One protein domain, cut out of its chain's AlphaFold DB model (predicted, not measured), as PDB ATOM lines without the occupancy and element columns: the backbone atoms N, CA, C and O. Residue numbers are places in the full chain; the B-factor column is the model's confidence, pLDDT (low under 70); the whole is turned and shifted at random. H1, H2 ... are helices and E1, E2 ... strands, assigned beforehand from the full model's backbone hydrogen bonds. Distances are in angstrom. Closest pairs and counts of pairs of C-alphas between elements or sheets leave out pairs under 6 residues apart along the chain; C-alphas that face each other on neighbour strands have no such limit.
ATOM      1  N   HIS A 503     -19.071  -8.815 -44.488       81.00
ATOM      2  CA  HIS A 503     -18.889  -9.626 -43.289       81.00
ATOM      3  C   HIS A 503     -17.421  -9.522 -42.864       81.00
ATOM      4  O   HIS A 503     -16.604  -8.925 -43.570       81.00
ATOM      5  N   LYS A 504     -17.083 -10.049 -41.686       84.56
ATOM      6  CA  LYS A 504     -15.694 -10.071 -41.208       84.56
ATOM      7  C   LYS A 504     -15.174 -11.496 -41.207       84.56
ATOM      8  O   LYS A 504     -15.769 -12.353 -40.555       84.56
ATOM      9  N   ILE A 505     -14.046 -11.718 -41.876       87.38
ATOM     10  CA  ILE A 505     -13.300 -12.978 -41.871       87.38
ATOM     11  C   ILE A 505     -12.021 -12.769 -41.060       87.38
ATOM     12  O   ILE A 505     -11.236 -11.866 -41.350       87.38
ATOM     13  N   ARG A 506     -11.807 -13.609 -40.046       87.94
ATOM     14  CA  ARG A 506     -10.577 -13.674 -39.257       87.94
ATOM     15  C   ARG A 506      -9.658 -14.750 -39.823       87.94
ATOM     16  O   ARG A 506      -9.957 -15.938 -39.720       87.94
ATOM     17  N   ASP A 507      -8.524 -14.323 -40.359       88.44
ATOM     18  CA  ASP A 507      -7.423 -15.185 -40.770       88.44
ATOM     19  C   ASP A 507      -6.484 -15.420 -39.585       88.44
ATOM     20  O   ASP A 507      -5.936 -14.481 -39.000       88.44
ATOM     21  N   ARG A 508      -6.247 -16.688 -39.247       86.44
ATOM     22  CA  ARG A 508      -5.295 -17.095 -38.211       86.44
ATOM     23  C   ARG A 508      -4.069 -17.735 -38.849       86.44
ATOM     24  O   ARG A 508      -4.130 -18.859 -39.338       86.44
ATOM     25  N   LEU A 509      -2.956 -17.007 -38.834       88.12
ATOM     26  CA  LEU A 509      -1.700 -17.349 -39.501       88.12
ATOM     27  C   LEU A 509      -0.737 -17.990 -38.493       88.12
ATOM     28  O   LEU A 509      -0.324 -17.338 -37.539       88.12
ATOM     29  N   CYS A 510      -0.371 -19.257 -38.685       85.19
ATOM     30  CA  CYS A 510       0.439 -20.051 -37.755       85.19
ATOM     31  C   CYS A 510       1.784 -20.458 -38.378       85.19
ATOM     32  O   CYS A 510       1.827 -21.215 -39.348       85.19
ATOM     33  N   CYS A 511       2.911 -20.027 -37.802       85.44
ATOM     34  CA  CYS A 511       4.240 -20.377 -38.309       85.44
ATOM     35  C   CYS A 511       4.576 -21.866 -38.115       85.44
ATOM     36  O   CYS A 511       4.658 -22.345 -36.982       85.44
ATOM     37  N   LYS A 512       4.922 -22.575 -39.198       83.44
ATOM     38  CA  LYS A 512       5.323 -23.994 -39.148       83.44
ATOM     39  C   LYS A 512       6.664 -24.227 -38.429       83.44
ATOM     40  O   LYS A 512       6.934 -25.342 -37.992       83.44
ATOM     41  N   ARG A 513       7.496 -23.182 -38.279       82.25
ATOM     42  CA  ARG A 513       8.836 -23.244 -37.660       82.25
ATOM     43  C   ARG A 513       8.850 -23.005 -36.147       82.25
ATOM     44  O   ARG A 513       9.639 -23.640 -35.457       82.25
ATOM     45  N   CYS A 514       8.027 -22.088 -35.636       81.88
ATOM     46  CA  CYS A 514       8.047 -21.678 -34.221       81.88
ATOM     47  C   CYS A 514       6.680 -21.725 -33.520       81.88
ATOM     48  O   CYS A 514       6.582 -21.294 -32.374       81.88
ATOM     49  N   ALA A 515       5.631 -22.206 -34.198       79.81
ATOM     50  CA  ALA A 515       4.247 -22.262 -33.712       79.81
ATOM     51  C   ALA A 515       3.638 -20.913 -33.265       79.81
ATOM     52  O   ALA A 515       2.546 -20.887 -32.700       79.81
ATOM     53  N   HIS A 516       4.296 -19.782 -33.542       80.00
ATOM     54  CA  HIS A 516       3.713 -18.463 -33.318       80.00
ATOM     55  C   HIS A 516       2.508 -18.266 -34.240       80.00
ATOM     56  O   HIS A 516       2.641 -18.389 -35.460       80.00
ATOM     57  N   ALA A 517       1.358 -17.957 -33.641       81.38
ATOM     58  CA  ALA A 517       0.162 -17.519 -34.341       81.38
ATOM     59  C   ALA A 517       0.025 -15.987 -34.303       81.38
ATOM     60  O   ALA A 517       0.311 -15.372 -33.272       81.38
ATOM     61  N   SER A 518      -0.442 -15.406 -35.406       82.56
ATOM     62  CA  SER A 518      -0.892 -14.015 -35.540       82.56
ATOM     63  C   SER A 518      -2.271 -14.001 -36.201       82.56
ATOM     64  O   SER A 518      -2.484 -14.738 -37.165       82.56
ATOM     65  N   GLU A 519      -3.194 -13.175 -35.716       87.62
ATOM     66  CA  GLU A 519      -4.574 -13.105 -36.218       87.62
ATOM     67  C   GLU A 519      -4.834 -11.755 -36.897       87.62
ATOM     68  O   GLU A 519      -4.366 -10.716 -36.428       87.62
ATOM     69  N   VAL A 520      -5.536 -11.782 -38.032       88.44
ATOM     70  CA  VAL A 520      -5.862 -10.613 -38.860       88.44
ATOM     71  C   VAL A 520      -7.324 -10.717 -39.274       88.44
ATOM     72  O   VAL A 520      -7.704 -11.685 -39.926       88.44
ATOM     73  N   THR A 521      -8.141  -9.722 -38.934       88.69
ATOM     74  CA  THR A 521      -9.537  -9.671 -39.387       88.69
ATOM     75  C   THR A 521      -9.670  -8.727 -40.578       88.69
ATOM     76  O   THR A 521      -9.303  -7.557 -40.492       88.69
ATOM     77  N   ASN A 522     -10.218  -9.237 -41.681       83.81
ATOM     78  CA  ASN A 522     -10.502  -8.487 -42.899       83.81
ATOM     79  C   ASN A 522     -12.022  -8.341 -43.090       83.81
ATOM     80  O   ASN A 522     -12.795  -9.232 -42.735       83.81
ATOM     81  N   ASN A 523     -12.439  -7.237 -43.702       83.12
ATOM     82  CA  ASN A 523     -13.782  -7.082 -44.259       83.12
ATOM     83  C   ASN A 523     -13.841  -7.786 -45.634       83.12
ATOM     84  O   ASN A 523     -12.921  -7.604 -46.428       83.12
ATOM     85  N   SER A 524     -14.911  -8.528 -45.934       83.31
ATOM     86  CA  SER A 524     -15.194  -9.121 -47.261       83.31
ATOM     87  C   SER A 524     -16.652  -8.871 -47.652       83.31
ATOM     88  O   SER A 524     -17.471  -8.791 -46.745       83.31
ATOM     89  N   LEU A 525     -16.998  -8.747 -48.942       83.50
ATOM     90  CA  LEU A 525     -18.396  -8.638 -49.426       83.50
ATOM     91  C   LEU A 525     -19.012 -10.003 -49.781       83.50
ATOM     92  O   LEU A 525     -20.226 -10.162 -49.896       83.50
ATOM     93  N   ASP A 526     -18.171 -11.013 -49.943       85.94
ATOM     94  CA  ASP A 526     -18.546 -12.310 -50.476       85.94
ATOM     95  C   ASP A 526     -17.690 -13.433 -49.880       85.94
ATOM     96  O   ASP A 526     -16.691 -13.200 -49.188       85.94
ATOM     97  N   VAL A 527     -18.141 -14.660 -50.109       85.50
ATOM     98  CA  VAL A 527     -17.393 -15.891 -49.868       85.50
ATOM     99  C   VAL A 527     -17.222 -16.586 -51.208       85.50
ATOM    100  O   VAL A 527     -18.148 -17.228 -51.711       85.50
ATOM    101  N   THR A 528     -16.032 -16.463 -51.784       85.62
ATOM    102  CA  THR A 528     -15.634 -17.256 -52.944       85.62
ATOM    103  C   THR A 528     -15.356 -18.697 -52.514       85.62
ATOM    104  O   THR A 528     -14.627 -18.927 -51.546       85.62
ATOM    105  N   VAL A 529     -15.913 -19.675 -53.228       83.06
ATOM    106  CA  VAL A 529     -15.683 -21.108 -52.999       83.06
ATOM    107  C   VAL A 529     -15.249 -21.803 -54.291       83.06
ATOM    108  O   VAL A 529     -15.673 -21.443 -55.390       83.06
ATOM    109  N   THR A 530     -14.390 -22.817 -54.166       78.12
ATOM    110  CA  THR A 530     -13.882 -23.595 -55.306       78.12
ATOM    111  C   THR A 530     -14.626 -24.920 -55.419       78.12
ATOM    112  O   THR A 530     -14.611 -25.727 -54.484       78.12
ATOM    113  N   ILE A 531     -15.231 -25.176 -56.582       71.44
ATOM    114  CA  ILE A 531     -15.908 -26.446 -56.871       71.44
ATOM    115  C   ILE A 531     -14.852 -27.560 -56.915       71.44
ATOM    116  O   ILE A 531     -14.095 -27.682 -57.876       71.44
ATOM    117  N   SER A 532     -14.773 -28.357 -55.845       61.72
ATOM    118  CA  SER A 532     -13.718 -29.370 -55.678       61.72
ATOM    119  C   SER A 532     -14.122 -30.750 -56.212       61.72
ATOM    120  O   SER A 532     -13.258 -31.547 -56.585       61.72
ATOM    121  N   ALA A 533     -15.427 -31.031 -56.291       59.78
ATOM    122  CA  ALA A 533     -15.987 -32.221 -56.927       59.78
ATOM    123  C   ALA A 533     -17.418 -31.973 -57.437       59.78
ATOM    124  O   ALA A 533     -18.189 -31.226 -56.834       59.78
ATOM    125  N   VAL A 534     -17.800 -32.652 -58.524       58.88
ATOM    126  CA  VAL A 534     -19.184 -32.648 -59.030       58.88
ATOM    127  C   VAL A 534     -20.101 -33.341 -58.017       58.88
ATOM    128  O   VAL A 534     -19.827 -34.471 -57.614       58.88
ATOM    129  N   GLY A 535     -21.192 -32.676 -57.627       61.66
ATOM    130  CA  GLY A 535     -22.137 -33.177 -56.620       61.66
ATOM    131  C   GLY A 535     -21.739 -32.900 -55.164       61.66
ATOM    132  O   GLY A 535     -22.337 -33.469 -54.252       61.66
ATOM    133  N   GLU A 536     -20.741 -32.046 -54.922       71.75
ATOM    134  CA  GLU A 536     -20.456 -31.527 -53.582       71.75
ATOM    135  C   GLU A 536     -21.525 -30.505 -53.138       71.75
ATOM    136  O   GLU A 536     -22.117 -29.812 -53.963       71.75
ATOM    137  N   SER A 537     -21.811 -30.411 -51.835       74.25
ATOM    138  CA  SER A 537     -22.814 -29.471 -51.314       74.25
ATOM    139  C   SER A 537     -22.226 -28.081 -51.059       74.25
ATOM    140  O   SER A 537     -21.050 -27.950 -50.722       74.25
ATOM    141  N   ILE A 538     -23.057 -27.033 -51.125       72.75
ATOM    142  CA  ILE A 538     -22.646 -25.651 -50.796       72.75
ATOM    143  C   ILE A 538     -22.020 -25.582 -49.394       72.75
ATOM    144  O   ILE A 538     -20.974 -24.965 -49.217       72.75
ATOM    145  N   GLN A 539     -22.591 -26.301 -48.422       75.75
ATOM    146  CA  GLN A 539     -22.037 -26.427 -47.071       75.75
ATOM    147  C   GLN A 539     -20.600 -26.978 -47.076       75.75
ATOM    148  O   GLN A 539     -19.734 -26.417 -46.411       75.75
ATOM    149  N   ARG A 540     -20.314 -28.025 -47.865       77.00
ATOM    150  CA  ARG A 540     -18.956 -28.579 -48.013       77.00
ATOM    151  C   ARG A 540     -18.004 -27.622 -48.720       77.00
ATOM    152  O   ARG A 540     -16.866 -27.486 -48.290       77.00
ATOM    153  N   MET A 541     -18.465 -26.929 -49.758       80.19
ATOM    154  CA  MET A 541     -17.642 -25.952 -50.478       80.19
ATOM    155  C   MET A 541     -17.280 -24.743 -49.592       80.19
ATOM    156  O   MET A 541     -16.145 -24.271 -49.638       80.19
ATOM    157  N   VAL A 542     -18.184 -24.307 -48.705       82.50
ATOM    158  CA  VAL A 542     -17.884 -23.313 -47.658       82.50
ATOM    159  C   VAL A 542     -16.942 -23.891 -46.589       82.50
ATOM    160  O   VAL A 542     -15.957 -23.244 -46.240       82.50
ATOM    161  N   GLU A 543     -17.164 -25.119 -46.107       82.00
ATOM    162  CA  GLU A 543     -16.238 -25.805 -45.185       82.00
ATOM    163  C   GLU A 543     -14.817 -25.929 -45.769       82.00
ATOM    164  O   GLU A 543     -13.839 -25.780 -45.036       82.00
ATOM    165  N   HIS A 544     -14.690 -26.144 -47.082       80.25
ATOM    166  CA  HIS A 544     -13.415 -26.179 -47.798       80.25
ATOM    167  C   HIS A 544     -12.771 -24.787 -47.922       80.25
ATOM    168  O   HIS A 544     -11.584 -24.657 -47.638       80.25
ATOM    169  N   ALA A 545     -13.528 -23.731 -48.244       81.12
ATOM    170  CA  ALA A 545     -13.004 -22.357 -48.314       81.12
ATOM    171  C   ALA A 545     -12.531 -21.796 -46.950       81.12
ATOM    172  O   ALA A 545     -11.693 -20.890 -46.889       81.12
ATOM    173  N   PHE A 546     -13.038 -22.350 -45.844       84.31
ATOM    174  CA  PHE A 546     -12.607 -22.032 -44.477       84.31
ATOM    175  C   PHE A 546     -11.632 -23.066 -43.876       84.31
ATOM    176  O   PHE A 546     -11.184 -22.905 -42.735       84.31
ATOM    177  N   ALA A 547     -11.254 -24.105 -44.630       80.12
ATOM    178  CA  ALA A 547     -10.278 -25.104 -44.202       80.12
ATOM    179  C   ALA A 547      -8.872 -24.500 -44.004       80.12
ATOM    180  O   ALA A 547      -8.590 -23.356 -44.360       80.12
ATOM    181  N   SER A 548      -7.965 -25.275 -43.397       81.38
ATOM    182  CA  SER A 548      -6.598 -24.805 -43.159       81.38
ATOM    183  C   SER A 548      -5.667 -25.132 -44.327       81.38
ATOM    184  O   SER A 548      -5.439 -26.299 -44.644       81.38
ATOM    185  N   GLU A 549      -5.095 -24.090 -44.927       85.62
ATOM    186  CA  GLU A 549      -4.191 -24.151 -46.079       85.62
ATOM    187  C   GLU A 549      -2.735 -23.927 -45.644       85.62
ATOM    188  O   GLU A 549      -2.471 -23.127 -44.743       85.62
ATOM    189  N   GLU A 550      -1.769 -24.589 -46.295       87.75
ATOM    190  CA  GLU A 550      -0.345 -24.244 -46.148       87.75
ATOM    191  C   GLU A 550       0.034 -23.144 -47.147       87.75
ATOM    192  O   GLU A 550      -0.177 -23.286 -48.349       87.75
ATOM    193  N   ILE A 551       0.619 -22.062 -46.635       87.75
ATOM    194  CA  ILE A 551       0.946 -20.838 -47.371       87.75
ATOM    195  C   ILE A 551       2.413 -20.443 -47.175       87.75
ATOM    196  O   ILE A 551       3.051 -20.798 -46.176       87.75
ATOM    197  N   GLU A 552       2.940 -19.627 -48.088       88.50
ATOM    198  CA  GLU A 552       4.141 -18.840 -47.808       88.50
ATOM    199  C   GLU A 552       3.802 -17.750 -46.781       88.50
ATOM    200  O   GLU A 552       2.891 -16.945 -46.971       88.50
ATOM    201  N   TYR A 553       4.523 -17.734 -45.662       85.19
ATOM    202  CA  TYR A 553       4.245 -16.855 -44.530       85.19
ATOM    203  C   TYR A 553       5.539 -16.269 -43.969       85.19
ATOM    204  O   TYR A 553       6.461 -16.979 -43.555       85.19
ATOM    205  N   LYS A 554       5.596 -14.936 -43.917       90.81
ATOM    206  CA  LYS A 554       6.664 -14.195 -43.247       90.81
ATOM    207  C   LYS A 554       6.294 -14.016 -41.777       90.81
ATOM    208  O   LYS A 554       5.576 -13.090 -41.426       90.81
ATOM    209  N   CYS A 555       6.808 -14.897 -40.926       87.81
ATOM    210  CA  CYS A 555       6.598 -14.822 -39.486       87.81
ATOM    211  C   CYS A 555       7.508 -13.764 -38.851       87.81
ATOM    212  O   CYS A 555       8.730 -13.831 -39.010       87.81
ATOM    213  N   ASP A 556       6.952 -12.872 -38.034       88.25
ATOM    214  CA  ASP A 556       7.707 -11.800 -37.362       88.25
ATOM    215  C   ASP A 556       8.852 -12.312 -36.469       88.25
ATOM    216  O   ASP A 556       9.852 -11.627 -36.273       88.25
ATOM    217  N   LYS A 557       8.747 -13.554 -35.972       88.25
ATOM    218  CA  LYS A 557       9.764 -14.209 -35.126       88.25
ATOM    219  C   LYS A 557      10.750 -15.107 -35.882       88.25
ATOM    220  O   LYS A 557      11.664 -15.646 -35.264       88.25
ATOM    221  N   CYS A 558      10.548 -15.358 -37.178       87.31
ATOM    222  CA  CYS A 558      11.322 -16.359 -37.932       87.31
ATOM    223  C   CYS A 558      11.711 -15.952 -39.360       87.31
ATOM    224  O   CYS A 558      12.476 -16.681 -39.994       87.31
ATOM    225  N   GLY A 559      11.221 -14.816 -39.860       86.06
ATOM    226  CA  GLY A 559      11.375 -14.418 -41.254       86.06
ATOM    227  C   GLY A 559      10.468 -15.221 -42.202       86.06
ATOM    228  O   GLY A 559       9.478 -15.809 -41.759       86.06
ATOM    229  N   PRO A 560      10.766 -15.219 -43.516       88.62
ATOM    230  CA  PRO A 560      10.020 -15.995 -44.503       88.62
ATOM    231  C   PRO A 560      10.190 -17.508 -44.299       88.62
ATOM    232  O   PRO A 560      11.264 -17.997 -43.943       88.62
ATOM    233  N   GLY A 561       9.116 -18.247 -44.561       83.38
ATOM    234  CA  GLY A 561       9.046 -19.704 -44.541       83.38
ATOM    235  C   GLY A 561       7.629 -20.151 -44.894       83.38
ATOM    236  O   GLY A 561       6.866 -19.363 -45.451       83.38
ATOM    237  N   SER A 562       7.249 -21.380 -44.539       86.50
ATOM    238  CA  SER A 562       5.846 -21.795 -44.619       86.50
ATOM    239  C   SER A 562       5.107 -21.654 -43.286       86.50
ATOM    240  O   SER A 562       5.676 -21.735 -42.186       86.50
ATOM    241  N   GLY A 563       3.807 -21.420 -43.394       85.50
ATOM    242  CA  GLY A 563       2.859 -21.376 -42.291       85.50
ATOM    243  C   GLY A 563       1.523 -21.961 -42.724       85.50
ATOM    244  O   GLY A 563       1.343 -22.318 -43.882       85.50
ATOM    245  N   PHE A 564       0.590 -22.054 -41.790       85.25
ATOM    246  CA  PHE A 564      -0.792 -22.412 -42.084       85.25
ATOM    247  C   PHE A 564      -1.682 -21.192 -41.889       85.25
ATOM    248  O   PHE A 564      -1.518 -20.489 -40.893       85.25
ATOM    249  N   VAL A 565      -2.627 -20.957 -42.793       87.50
ATOM    250  CA  VAL A 565      -3.781 -20.094 -42.521       87.50
ATOM    251  C   VAL A 565      -4.970 -20.974 -42.147       87.50
ATOM    252  O   VAL A 565      -5.082 -22.107 -42.609       87.50
ATOM    253  N   SER A 566      -5.849 -20.479 -41.285       82.44
ATOM    254  CA  SER A 566      -7.195 -21.021 -41.071       82.44
ATOM    255  C   SER A 566      -8.152 -19.848 -40.909       82.44
ATOM    256  O   SER A 566      -7.828 -18.925 -40.155       82.44
ATOM    257  N   ARG A 567      -9.295 -19.877 -41.594       85.62
ATOM    258  CA  ARG A 567     -10.251 -18.762 -41.629       85.62
ATOM    259  C   ARG A 567     -11.439 -19.036 -40.707       85.62
ATOM    260  O   ARG A 567     -11.772 -20.188 -40.444       85.62
ATOM    261  N   ALA A 568     -12.102 -17.987 -40.234       80.88
ATOM    262  CA  ALA A 568     -13.380 -18.071 -39.525       80.88
ATOM    263  C   ALA A 568     -14.197 -16.790 -39.742       80.88
ATOM    264  O   ALA A 568     -13.617 -15.721 -39.919       80.88
ATOM    265  N   PHE A 569     -15.528 -16.858 -39.676       82.50
ATOM    266  CA  PHE A 569     -16.335 -15.641 -39.553       82.50
ATOM    267  C   PHE A 569     -16.128 -15.016 -38.165       82.50
ATOM    268  O   PHE A 569     -16.272 -15.687 -37.146       82.50
ATOM    269  N   GLU A 570     -15.821 -13.721 -38.124       82.56
ATOM    270  CA  GLU A 570     -15.838 -12.901 -36.905       82.56
ATOM    271  C   GLU A 570     -17.178 -12.178 -36.736       82.56
ATOM    272  O   GLU A 570     -17.705 -12.109 -35.629       82.56
ATOM    273  N   THR A 571     -17.763 -11.684 -37.831       79.31
ATOM    274  CA  THR A 571     -19.150 -11.198 -37.848       79.31
ATOM    275  C   THR A 571     -19.862 -11.745 -39.071       79.31
ATOM    276  O   THR A 571     -19.448 -11.461 -40.199       79.31
ATOM    277  N   LEU A 572     -20.944 -12.488 -38.844       75.19
ATOM    278  CA  LEU A 572     -21.832 -12.966 -39.899       75.19
ATOM    279  C   LEU A 572     -22.617 -11.806 -40.547       75.19
ATOM    280  O   LEU A 572     -22.838 -10.776 -39.901       75.19
TER     281      LEU A 572
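What this domain is: This is residues 503 to 572 of the 1141 residues of an uncharacterized protein of Nippostrongylus brasiliensis (UniProt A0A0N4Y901). A strongly twisted antiparallel sheet, order E2 E1 E5 E4, curled like part of a barrel, makes most of a flat, elongated domain; E3 and the short helix H1 form a small unit at one end. The printed part has 70 residues, ordered E1 E2 E3 H1 E4 E5, mostly strand. It is only just loose, close to compact, with a radius of gyration of the C-alphas of 13.8 A and spans of 41 by 26 by 14 A.

How they stand to each other: Inner strands E1, residues 503 to 511, and E5, residues 559 to 571, are antiparallel at 152 degrees, with N 508 and O 566 within hydrogen-bond range at 2.9 A. Edge strand E2, residues 517 to 524, forms a hairpin with E1; N 507 and O 520 are within hydrogen-bond range at 2.8 A. E5 bends by 83 degrees at residue 562 and forms a hairpin with edge strand E4, residues 549 to 555; N 551 and O 563 are within hydrogen-bond range at 2.9 A. E3, residues 526 to 530, pairs with no named strand; its closest C-alphas to H1, residues 538 to 545, are those of Val 529 and Ala 545, 5.5 A apart. H1 is only just not on the sheet, with 4 pairs of C-alphas within 10 A; every O i to N i+4 pair in it is within hydrogen-bond range.

Where its parts are: E1, 26.0 A long, begins at C-alpha 503 (-18.889, -9.626, -43.289). E5, 30.9 A long, ends at C-alpha 571 (-19.150, -11.198, -37.848).

The domain as a whole: The farthest C-alphas, Gly 535 and Lys 557, are 42.9 A apart. The printed part has no cut and no long link; residues 532 to 535 have pLDDT under 70.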